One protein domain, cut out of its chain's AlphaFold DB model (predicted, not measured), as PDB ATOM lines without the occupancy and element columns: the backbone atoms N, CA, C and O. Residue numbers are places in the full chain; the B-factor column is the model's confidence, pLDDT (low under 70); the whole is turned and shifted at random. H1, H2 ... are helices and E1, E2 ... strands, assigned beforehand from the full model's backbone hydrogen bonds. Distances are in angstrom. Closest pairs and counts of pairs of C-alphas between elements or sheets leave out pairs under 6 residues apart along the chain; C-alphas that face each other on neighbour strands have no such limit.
ATOM      1  N   PRO A   2      47.507 -30.629  -3.891       62.12
ATOM      2  CA  PRO A   2      46.930 -30.439  -5.221       62.12
ATOM      3  C   PRO A   2      45.412 -30.647  -5.139       62.12
ATOM      4  O   PRO A   2      44.955 -31.575  -4.473       62.12
ATOM      5  N   ASN A   3      44.642 -29.742  -5.741       74.62
ATOM      6  CA  ASN A   3      43.192 -29.885  -5.842       74.62
ATOM      7  C   ASN A   3      42.840 -30.890  -6.951       74.62
ATOM      8  O   ASN A   3      43.653 -31.193  -7.830       74.62
ATOM      9  N   PHE A   4      41.613 -31.400  -6.907       73.38
ATOM     10  CA  PHE A   4      41.099 -32.353  -7.888       73.38
ATOM     11  C   PHE A   4      41.159 -31.807  -9.330       73.38
ATOM     12  O   PHE A   4      41.527 -32.533 -10.252       73.38
ATOM     13  N   ASP A   5      40.949 -30.502  -9.518       75.56
ATOM     14  CA  ASP A   5      41.059 -29.845 -10.829       75.56
ATOM     15  C   ASP A   5      42.480 -29.885 -11.409       75.56
ATOM     16  O   ASP A   5      42.665 -30.124 -12.603       75.56
ATOM     17  N   THR A   6      43.508 -29.707 -10.569       80.31
ATOM     18  CA  THR A   6      44.911 -29.828 -10.997       80.31
ATOM     19  C   THR A   6      45.206 -31.257 -11.444       80.31
ATOM     20  O   THR A   6      45.884 -31.460 -12.449       80.31
ATOM     21  N   PHE A   7      44.652 -32.258 -10.755       78.06
ATOM     22  CA  PHE A   7      44.777 -33.655 -11.162       78.06
ATOM     23  C   PHE A   7      44.143 -33.915 -12.538       78.06
ATOM     24  O   PHE A   7      44.801 -34.501 -13.400       78.06
ATOM     25  N   ILE A   8      42.926 -33.419 -12.787       77.94
ATOM     26  CA  ILE A   8      42.275 -33.524 -14.104       77.94
ATOM     27  C   ILE A   8      43.126 -32.856 -15.184       77.94
ATOM     28  O   ILE A   8      43.333 -33.444 -16.245       77.94
ATOM     29  N   TYR A   9      43.664 -31.666 -14.912       82.56
ATOM     30  CA  TYR A   9      44.519 -30.951 -15.855       82.56
ATOM     31  C   TYR A   9      45.781 -31.748 -16.220       82.56
ATOM     32  O   TYR A   9      46.111 -31.881 -17.400       82.56
ATOM     33  N   HIS A  10      46.473 -32.321 -15.230       82.19
ATOM     34  CA  HIS A  10      47.648 -33.160 -15.476       82.19
ATOM     35  C   HIS A  10      47.299 -34.402 -16.290       82.19
ATOM     36  O   HIS A  10      47.994 -34.714 -17.255       82.19
ATOM     37  N   LEU A  11      46.189 -35.055 -15.955       80.38
ATOM     38  CA  LEU A  11      45.720 -36.247 -16.649       80.38
ATOM     39  C   LEU A  11      45.338 -35.926 -18.102       80.38
ATOM     40  O   LEU A  11      45.722 -36.645 -19.023       80.38
ATOM     41  N   GLN A  12      44.654 -34.808 -18.337       80.25
ATOM     42  CA  GLN A  12      44.304 -34.357 -19.678       80.25
ATOM     43  C   GLN A  12      45.545 -33.976 -20.490       80.25
ATOM     44  O   GLN A  12      45.607 -34.282 -21.675       80.25
ATOM     45  N   LYS A  13      46.555 -33.356 -19.870       81.44
ATOM     46  CA  LYS A  13      47.810 -32.999 -20.540       81.44
ATOM     47  C   LYS A  13      48.624 -34.236 -20.919       81.44
ATOM     48  O   LYS A  13      49.015 -34.368 -22.077       81.44
ATOM     49  N   GLU A  14      48.851 -35.137 -19.968       80.44
ATOM     50  CA  GLU A  14      49.695 -36.324 -20.131       80.44
ATOM     51  C   GLU A  14      49.066 -37.356 -21.073       80.44
ATOM     52  O   GLU A  14      49.756 -37.956 -21.897       80.44
ATOM     53  N   PHE A  15      47.740 -37.503 -21.024       74.62
ATOM     54  CA  PHE A  15      47.025 -38.496 -21.818       74.62
ATOM     55  C   PHE A  15      46.181 -37.916 -22.961       74.62
ATOM     56  O   PHE A  15      45.416 -38.665 -23.570       74.62
ATOM     57  N   SER A  16      46.355 -36.639 -23.313       73.81
ATOM     58  CA  SER A  16      45.644 -35.945 -24.410       73.81
ATOM     59  C   SER A  16      45.613 -36.719 -25.735       73.81
ATOM     60  O   SER A  16      44.607 -36.709 -26.440       73.81
ATOM     61  N   ASN A  17      46.698 -37.428 -26.057       72.25
ATOM     62  CA  ASN A  17      46.833 -38.205 -27.295       72.25
ATOM     63  C   ASN A  17      46.239 -39.627 -27.218       72.25
ATOM     64  O   ASN A  17      46.160 -40.311 -28.236       72.25
ATOM     65  N   THR A  18      45.865 -40.095 -26.022       71.69
ATOM     66  CA  THR A  18      45.397 -41.474 -25.776       71.69
ATOM     67  C   THR A  18      43.930 -41.505 -25.357       71.69
ATOM     68  O   THR A  18      43.155 -42.309 -25.878       71.69
ATOM     69  N   PHE A  19      43.528 -40.600 -24.461       75.88
ATOM     70  CA  PHE A  19      42.166 -40.504 -23.954       75.88
ATOM     71  C   PHE A  19      41.599 -39.099 -24.100       75.88
ATOM     72  O   PHE A  19      42.250 -38.095 -23.824       75.88
ATOM     73  N   LYS A  20      40.311 -39.049 -24.417       78.19
ATOM     74  CA  LYS A  20      39.455 -37.916 -24.123       78.19
ATOM     75  C   LYS A  20      38.965 -38.052 -22.684       78.19
ATOM     76  O   LYS A  20      38.245 -38.996 -22.359       78.19
ATOM     77  N   VAL A  21      39.380 -37.119 -21.835       79.81
ATOM     78  CA  VAL A  21      38.929 -37.015 -20.444       79.81
ATOM     79  C   VAL A  21      37.612 -36.249 -20.412       79.81
ATOM     80  O   VAL A  21      37.501 -35.190 -21.029       79.81
ATOM     81  N   TRP A  22      36.623 -36.766 -19.693       77.38
ATOM     82  CA  TRP A  22      35.418 -36.031 -19.334       77.38
ATOM     83  C   TRP A  22      35.168 -36.150 -17.833       77.38
ATOM     84  O   TRP A  22      35.484 -37.159 -17.205       77.38
ATOM     85  N   HIS A  23      34.626 -35.090 -17.256       74.06
ATOM     86  CA  HIS A  23      34.253 -35.036 -15.855       74.06
ATOM     87  C   HIS A  23      32.732 -34.973 -15.793       74.06
ATOM     88  O   HIS A  23      32.141 -34.090 -16.416       74.06
ATOM     89  N   ASP A  24      32.113 -35.927 -15.102       69.06
ATOM     90  CA  ASP A  24      30.670 -35.915 -14.896       69.06
ATOM     91  C   ASP A  24      30.372 -35.342 -13.514       69.06
ATOM     92  O   ASP A  24      30.658 -35.967 -12.498       69.06
ATOM     93  N   SER A  25      29.812 -34.135 -13.474       62.06
ATOM     94  CA  SER A  25      29.433 -33.475 -12.226       62.06
ATOM     95  C   SER A  25      28.079 -33.941 -11.679       62.06
ATOM     96  O   SER A  25      27.709 -33.525 -10.583       62.06
ATOM     97  N   LEU A  26      27.328 -34.790 -12.398       60.47
ATOM     98  CA  LEU A  26      25.968 -35.179 -12.002       60.47
ATOM     99  C   LEU A  26      25.908 -36.212 -10.859       60.47
ATOM    100  O   LEU A  26      24.837 -36.394 -10.283       60.47
ATOM    101  N   GLY A  27      27.014 -36.891 -10.521       55.75
ATOM    102  CA  GLY A  27      27.004 -38.037  -9.591       55.75
ATOM    103  C   GLY A  27      28.141 -38.114  -8.565       55.75
ATOM    104  O   GLY A  27      28.228 -39.110  -7.845       55.75
ATOM    105  N   GLY A  28      29.002 -37.095  -8.481       63.44
ATOM    106  CA  GLY A  28      30.198 -37.064  -7.623       63.44
ATOM    107  C   GLY A  28      31.487 -36.902  -8.430       63.44
ATOM    108  O   GLY A  28      31.422 -36.826  -9.650       63.44
ATOM    109  N   ASP A  29      32.641 -36.857  -7.751       70.19
ATOM    110  CA  ASP A  29      33.994 -36.662  -8.316       70.19
ATOM    111  C   ASP A  29      34.438 -37.829  -9.234       70.19
ATOM    112  O   ASP A  29      35.397 -38.558  -8.959       70.19
ATOM    113  N   VAL A  30      33.705 -38.062 -10.325       73.88
ATOM    114  CA  VAL A  30      33.906 -39.158 -11.270       73.88
ATOM    115  C   VAL A  30      34.490 -38.605 -12.561       73.88
ATOM    116  O   VAL A  30      33.927 -37.747 -13.241       73.88
ATOM    117  N   ILE A  31      35.637 -39.163 -12.933       78.00
ATOM    118  CA  ILE A  31      36.303 -38.873 -14.196       78.00
ATOM    119  C   ILE A  31      36.109 -40.080 -15.104       78.00
ATOM    120  O   ILE A  31      36.450 -41.208 -14.741       78.00
ATOM    121  N   GLY A  32      35.582 -39.845 -16.298       77.12
ATOM    122  CA  GLY A  32      35.539 -40.845 -17.349       77.12
ATOM    123  C   GLY A  32      36.623 -40.596 -18.396       77.12
ATOM    124  O   GLY A  32      36.976 -39.460 -18.716       77.12
ATOM    125  N   LEU A  33      37.171 -41.689 -18.920       78.50
ATOM    126  CA  LEU A  33      38.219 -41.684 -19.934       78.50
ATOM    127  C   LEU A  33      37.726 -42.471 -21.140       78.50
ATOM    128  O   LEU A  33      37.426 -43.659 -21.024       78.50
ATOM    129  N   THR A  34      37.686 -41.823 -22.297       76.06
ATOM    130  CA  THR A  34      37.304 -42.460 -23.561       76.06
ATOM    131  C   THR A  34      38.488 -42.522 -24.488       76.06
ATOM    132  O   THR A  34      39.198 -41.539 -24.665       76.06
ATOM    133  N   TRP A  35      38.714 -43.681 -25.094       74.50
ATOM    134  CA  TRP A  35      39.827 -43.871 -26.011       74.50
ATOM    135  C   TRP A  35      39.631 -43.030 -27.283       74.50
ATOM    136  O   TRP A  35      38.550 -43.053 -27.870       74.50
ATOM    137  N   VAL A  36      40.649 -42.275 -27.711       69.31
ATOM    138  CA  VAL A  36      40.541 -41.443 -28.924       69.31
ATOM    139  C   VAL A  36      40.536 -42.340 -30.170       69.31
ATOM    140  O   VAL A  36      41.316 -43.285 -30.286       69.31
ATOM    141  N   GLU A  37      39.639 -42.047 -31.111       57.47
ATOM    142  CA  GLU A  37      39.297 -42.882 -32.274       57.47
ATOM    143  C   GLU A  37      40.479 -43.205 -33.209       57.47
ATOM    144  O   GLU A  37      40.476 -44.229 -33.894       57.47
ATOM    145  N   SER A  38      41.556 -42.419 -33.160       52.81
ATOM    146  CA  SER A  38      42.822 -42.670 -33.863       52.81
ATOM    147  C   SER A  38      43.544 -43.960 -33.436       52.81
ATOM    148  O   SER A  38      44.362 -44.474 -34.194       52.81
ATOM    149  N   TYR A  39      43.203 -44.554 -32.290       50.09
ATOM    150  CA  TYR A  39      43.651 -45.903 -31.906       50.09
ATOM    151  C   TYR A  39      42.770 -47.032 -32.461       50.09
ATOM    152  O   TYR A  39      43.172 -48.196 -32.446       50.09
ATOM    153  N   SER A  40      41.573 -46.702 -32.949       49.94
ATOM    154  CA  SER A  40      40.588 -47.645 -33.482       49.94
ATOM    155  C   SER A  40      40.578 -47.679 -35.015       49.94
ATOM    156  O   SER A  40      39.607 -48.121 -35.634       49.94
ATOM    157  N   GLU A  52      52.525 -54.032 -26.029       41.81
ATOM    158  CA  GLU A  52      53.199 -52.946 -25.290       41.81
ATOM    159  C   GLU A  52      52.427 -51.620 -25.366       41.81
ATOM    160  O   GLU A  52      52.072 -51.063 -24.333       41.81
ATOM    161  N   ALA A  53      52.033 -51.186 -26.569       44.75
ATOM    162  CA  ALA A  53      51.214 -49.982 -26.793       44.75
ATOM    163  C   ALA A  53      49.688 -50.228 -26.708       44.75
ATOM    164  O   ALA A  53      48.885 -49.307 -26.815       44.75
ATOM    165  N   ARG A  54      49.270 -51.489 -26.538       53.47
ATOM    166  CA  ARG A  54      47.892 -51.988 -26.727       53.47
ATOM    167  C   ARG A  54      47.297 -52.613 -25.463       53.47
ATOM    168  O   ARG A  54      46.338 -53.376 -25.547       53.47
ATOM    169  N   ASN A  55      47.879 -52.310 -24.303       63.12
ATOM    170  CA  ASN A  55      47.474 -52.854 -23.013       63.12
ATOM    171  C   ASN A  55      46.706 -51.809 -22.188       63.12
ATOM    172  O   ASN A  55      47.310 -51.148 -21.338       63.12
ATOM    173  N   PRO A  56      45.372 -51.685 -22.376       68.06
ATOM    174  CA  PRO A  56      44.525 -50.833 -21.548       68.06
ATOM    175  C   PRO A  56      44.807 -50.979 -20.046       68.06
ATOM    176  O   PRO A  56      44.910 -49.956 -19.377       68.06
ATOM    177  N   PRO A  57      45.041 -52.192 -19.497       68.69
ATOM    178  CA  PRO A  57      45.347 -52.345 -18.077       68.69
ATOM    179  C   PRO A  57      46.640 -51.647 -17.636       68.69
ATOM    180  O   PRO A  57      46.682 -51.105 -16.536       68.69
ATOM    181  N   LYS A  58      47.691 -51.626 -18.473       73.75
ATOM    182  CA  LYS A  58      48.960 -50.946 -18.151       73.75
ATOM    183  C   LYS A  58      48.756 -49.429 -18.090       73.75
ATOM    184  O   LYS A  58      49.207 -48.792 -17.143       73.75
ATOM    185  N   VAL A  59      48.029 -48.871 -19.059       75.00
ATOM    186  CA  VAL A  59      47.763 -47.426 -19.126       75.00
ATOM    187  C   VAL A  59      46.826 -46.987 -17.997       75.00
ATOM    188  O   VAL A  59      47.098 -46.006 -17.313       75.00
ATOM    189  N   LEU A  60      45.777 -47.763 -17.715       76.62
ATOM    190  CA  LEU A  60      44.889 -47.518 -16.576       76.62
ATOM    191  C   LEU A  60      45.636 -47.624 -15.238       76.62
ATOM    192  O   LEU A  60      45.390 -46.833 -14.332       76.62
ATOM    193  N   LYS A  61      46.602 -48.540 -15.110       78.38
ATOM    194  CA  LYS A  61      47.468 -48.621 -13.927       78.38
ATOM    195  C   LYS A  61      48.342 -47.373 -13.768       78.38
ATOM    196  O   LYS A  61      48.505 -46.914 -12.640       78.38
ATOM    197  N   ALA A  62      48.868 -46.818 -14.861       80.06
ATOM    198  CA  ALA A  62      49.608 -45.558 -14.833       80.06
ATOM    199  C   ALA A  62      48.710 -44.397 -14.375       80.06
ATOM    200  O   ALA A  62      49.078 -43.679 -13.453       80.06
ATOM    201  N   VAL A  63      47.486 -44.297 -14.905       77.75
ATOM    202  CA  VAL A  63      46.481 -43.323 -14.438       77.75
ATOM    203  C   VAL A  63      46.215 -43.469 -12.933       77.75
ATOM    204  O   VAL A  63      46.207 -42.480 -12.203       77.75
ATOM    205  N   GLY A  64      46.058 -44.702 -12.444       77.44
ATOM    206  CA  GLY A  64      45.878 -44.978 -11.017       77.44
ATOM    207  C   GLY A  64      47.090 -44.608 -10.155       77.44
ATOM    208  O   GLY A  64      46.918 -44.208  -9.007       77.44
ATOM    209  N   GLN A  65      48.311 -44.710 -10.692       79.94
ATOM    210  CA  GLN A  65      49.523 -44.250 -10.010       79.94
ATOM    211  C   GLN A  65      49.622 -42.723  -9.967       79.94
ATOM    212  O   GLN A  65      49.927 -42.182  -8.907       79.94
ATOM    213  N   VAL A  66      49.332 -42.038 -11.077       76.88
ATOM    214  CA  VAL A  66      49.308 -40.565 -11.142       76.88
ATOM    215  C   VAL A  66      48.250 -40.008 -10.186       76.88
ATOM    216  O   VAL A  66      48.483 -39.014  -9.505       76.88
ATOM    217  N   GLY A  67      47.109 -40.692 -10.069       71.69
ATOM    218  CA  GLY A  67      46.010 -40.334  -9.174       71.69
ATOM    219  C   GLY A  67      46.040 -40.997  -7.799       71.69
ATOM    220  O   GLY A  67      44.994 -41.092  -7.154       71.69
ATOM    221  N   LYS A  68      47.190 -41.496  -7.333       77.19
ATOM    222  CA  LYS A  68      47.290 -42.197  -6.045       77.19
ATOM    223  C   LYS A  68      46.805 -41.297  -4.899       77.19
ATOM    224  O   LYS A  68      47.387 -40.250  -4.638       77.19
ATOM    225  N   GLY A  69      45.747 -41.724  -4.206       74.81
ATOM    226  CA  GLY A  69      45.091 -40.963  -3.130       74.81
ATOM    227  C   GLY A  69      43.836 -40.192  -3.560       74.81
ATOM    228  O   GLY A  69      43.034 -39.849  -2.700       74.81
ATOM    229  N   PHE A  70      43.625 -39.996  -4.866       70.25
ATOM    230  CA  PHE A  70      42.417 -39.390  -5.446       70.25
ATOM    231  C   PHE A  70      41.549 -40.415  -6.192       70.25
ATOM    232  O   PHE A  70      40.327 -40.316  -6.207       70.25
ATOM    233  N   VAL A  71      42.167 -41.438  -6.786       71.44
ATOM    234  CA  VAL A  71      41.470 -42.486  -7.539       71.44
ATOM    235  C   VAL A  71      41.053 -43.615  -6.598       71.44
ATOM    236  O   VAL A  71      41.892 -44.366  -6.101       71.44
ATOM    237  N   ARG A  72      39.742 -43.764  -6.380       74.38
ATOM    238  CA  ARG A  72      39.165 -44.850  -5.567       74.38
ATOM    239  C   ARG A  72      39.108 -46.186  -6.313       74.38
ATOM    240  O   ARG A  72      39.371 -47.231  -5.729       74.38
ATOM    241  N   SER A  73      38.747 -46.160  -7.594       67.62
ATOM    242  CA  SER A  73      38.599 -47.357  -8.430       67.62
ATOM    243  C   SER A  73      38.666 -46.994  -9.908       67.62
ATOM    244  O   SER A  73      38.183 -45.936 -10.300       67.62
ATOM    245  N   ILE A  74      39.216 -47.889 -10.731       71.25
ATOM    246  CA  ILE A  74      39.262 -47.727 -12.188       71.25
ATOM    247  C   ILE A  74      38.414 -48.822 -12.825       71.25
ATOM    248  O   ILE A  74      38.702 -50.008 -12.661       71.25
ATOM    249  N   CYS A  75      37.384 -48.421 -13.565       67.25
ATOM    250  CA  CYS A  75      36.468 -49.335 -14.236       67.25
ATOM    251  C   CYS A  75      36.713 -49.301 -15.745       67.25
ATOM    252  O   CYS A  75      36.643 -48.244 -16.369       67.25
ATOM    253  N   PHE A  76      36.967 -50.463 -16.345       66.88
ATOM    254  CA  PHE A  76      37.019 -50.601 -17.797       66.88
ATOM    255  C   PHE A  76      35.661 -51.084 -18.305       66.88
ATOM    256  O   PHE A  76      35.331 -52.267 -18.199       66.88
ATOM    257  N   LEU A  77      34.863 -50.162 -18.841       67.38
ATOM    258  CA  LEU A  77      33.581 -50.493 -19.452       67.38
ATOM    259  C   LEU A  77      33.830 -51.064 -20.849       67.38
ATOM    260  O   LEU A  77      34.283 -50.365 -21.753       67.38
ATOM    261  N   LYS A  78      33.535 -52.353 -21.031       59.16
ATOM    262  CA  LYS A  78      33.419 -52.920 -22.378       59.16
ATOM    263  C   LYS A  78      32.079 -52.474 -22.963       59.16
ATOM    264  O   LYS A  78      31.076 -52.583 -22.255       59.16
ATOM    265  N   PRO A  79      32.031 -52.019 -24.227       55.00
ATOM    266  CA  PRO A  79      30.754 -51.765 -24.871       55.00
ATOM    267  C   PRO A  79      29.919 -53.055 -24.846       55.00
ATOM    268  O   PRO A  79      30.485 -54.148 -25.004       55.00
TER     269      PRO A  79
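This is residues 2 to 40 and 52 to 79 of the 84 residues of a protein of Arachis hypogaea (UniProt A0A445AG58). A two-strand hairpin, E1 and E2, has one helix, H1, packed on it, mainly over E1, while a second helix, H2, lies loosely next to H1 and apart from E1, and an unnamed tail, residues 67 to 79, folds back after H2. The 67 printed residues hold H1, E1, E2 and H2 in that order along the chain, and the sheet, order E1 - E2, is antiparallel. The class is mixed, helices and strands. The whole is compact, with a radius of gyration of the C-alphas of 11.9 A, and spans 31 by 23 by 20 A.

E1, residues 19 to 24, and E2, residues 30 to 35, form an antiparallel hairpin at 153 degrees. N 20 and O 34 are 2.7 A apart and N 32 and O 22 are 2.8 A apart, both within hydrogen-bond range. H1, residues 4 to 15, comes closest to E1 at the C-alphas of Gln 12 and Val 21, 6.0 A apart. H1 and E2 are near each other, with 5 pairs of C-alphas within 10 A. H2, residues 56 to 66, is close to H1 but not clearly touching: their closest C-alphas, of Leu 11 and Val 63, are 7.5 A apart. H1 and H2 run opposite ways at a steep tilt of 42 degrees. E1 and H2 are apart. In H1 and H2 every O i to N i+4 pair is within hydrogen-bond range.

E1 measures 15.3 A and E2 16.6 A from first to last C-alpha. H1 measures 16.3 A, from C-alpha 4 at (41.099, -32.353, -7.888), and H2 15.4 A, to C-alpha 66 at (49.308, -40.565, -11.142).

The two C-alphas farthest apart, of Leu 26 and Glu 52, are 35.1 A apart. Residues 41 to 51 are not printed, and C-alphas 40 and 52 stand 15.9 A apart across this cut, in the link from E2 to H2. The links H1 to E1 and E1 to E2 are tight. Mean pLDDT of the printed part is 70.7, with 23 residues under 70, among them 24 to 28, 36 to 40, 52 to 57 and 75 to 79.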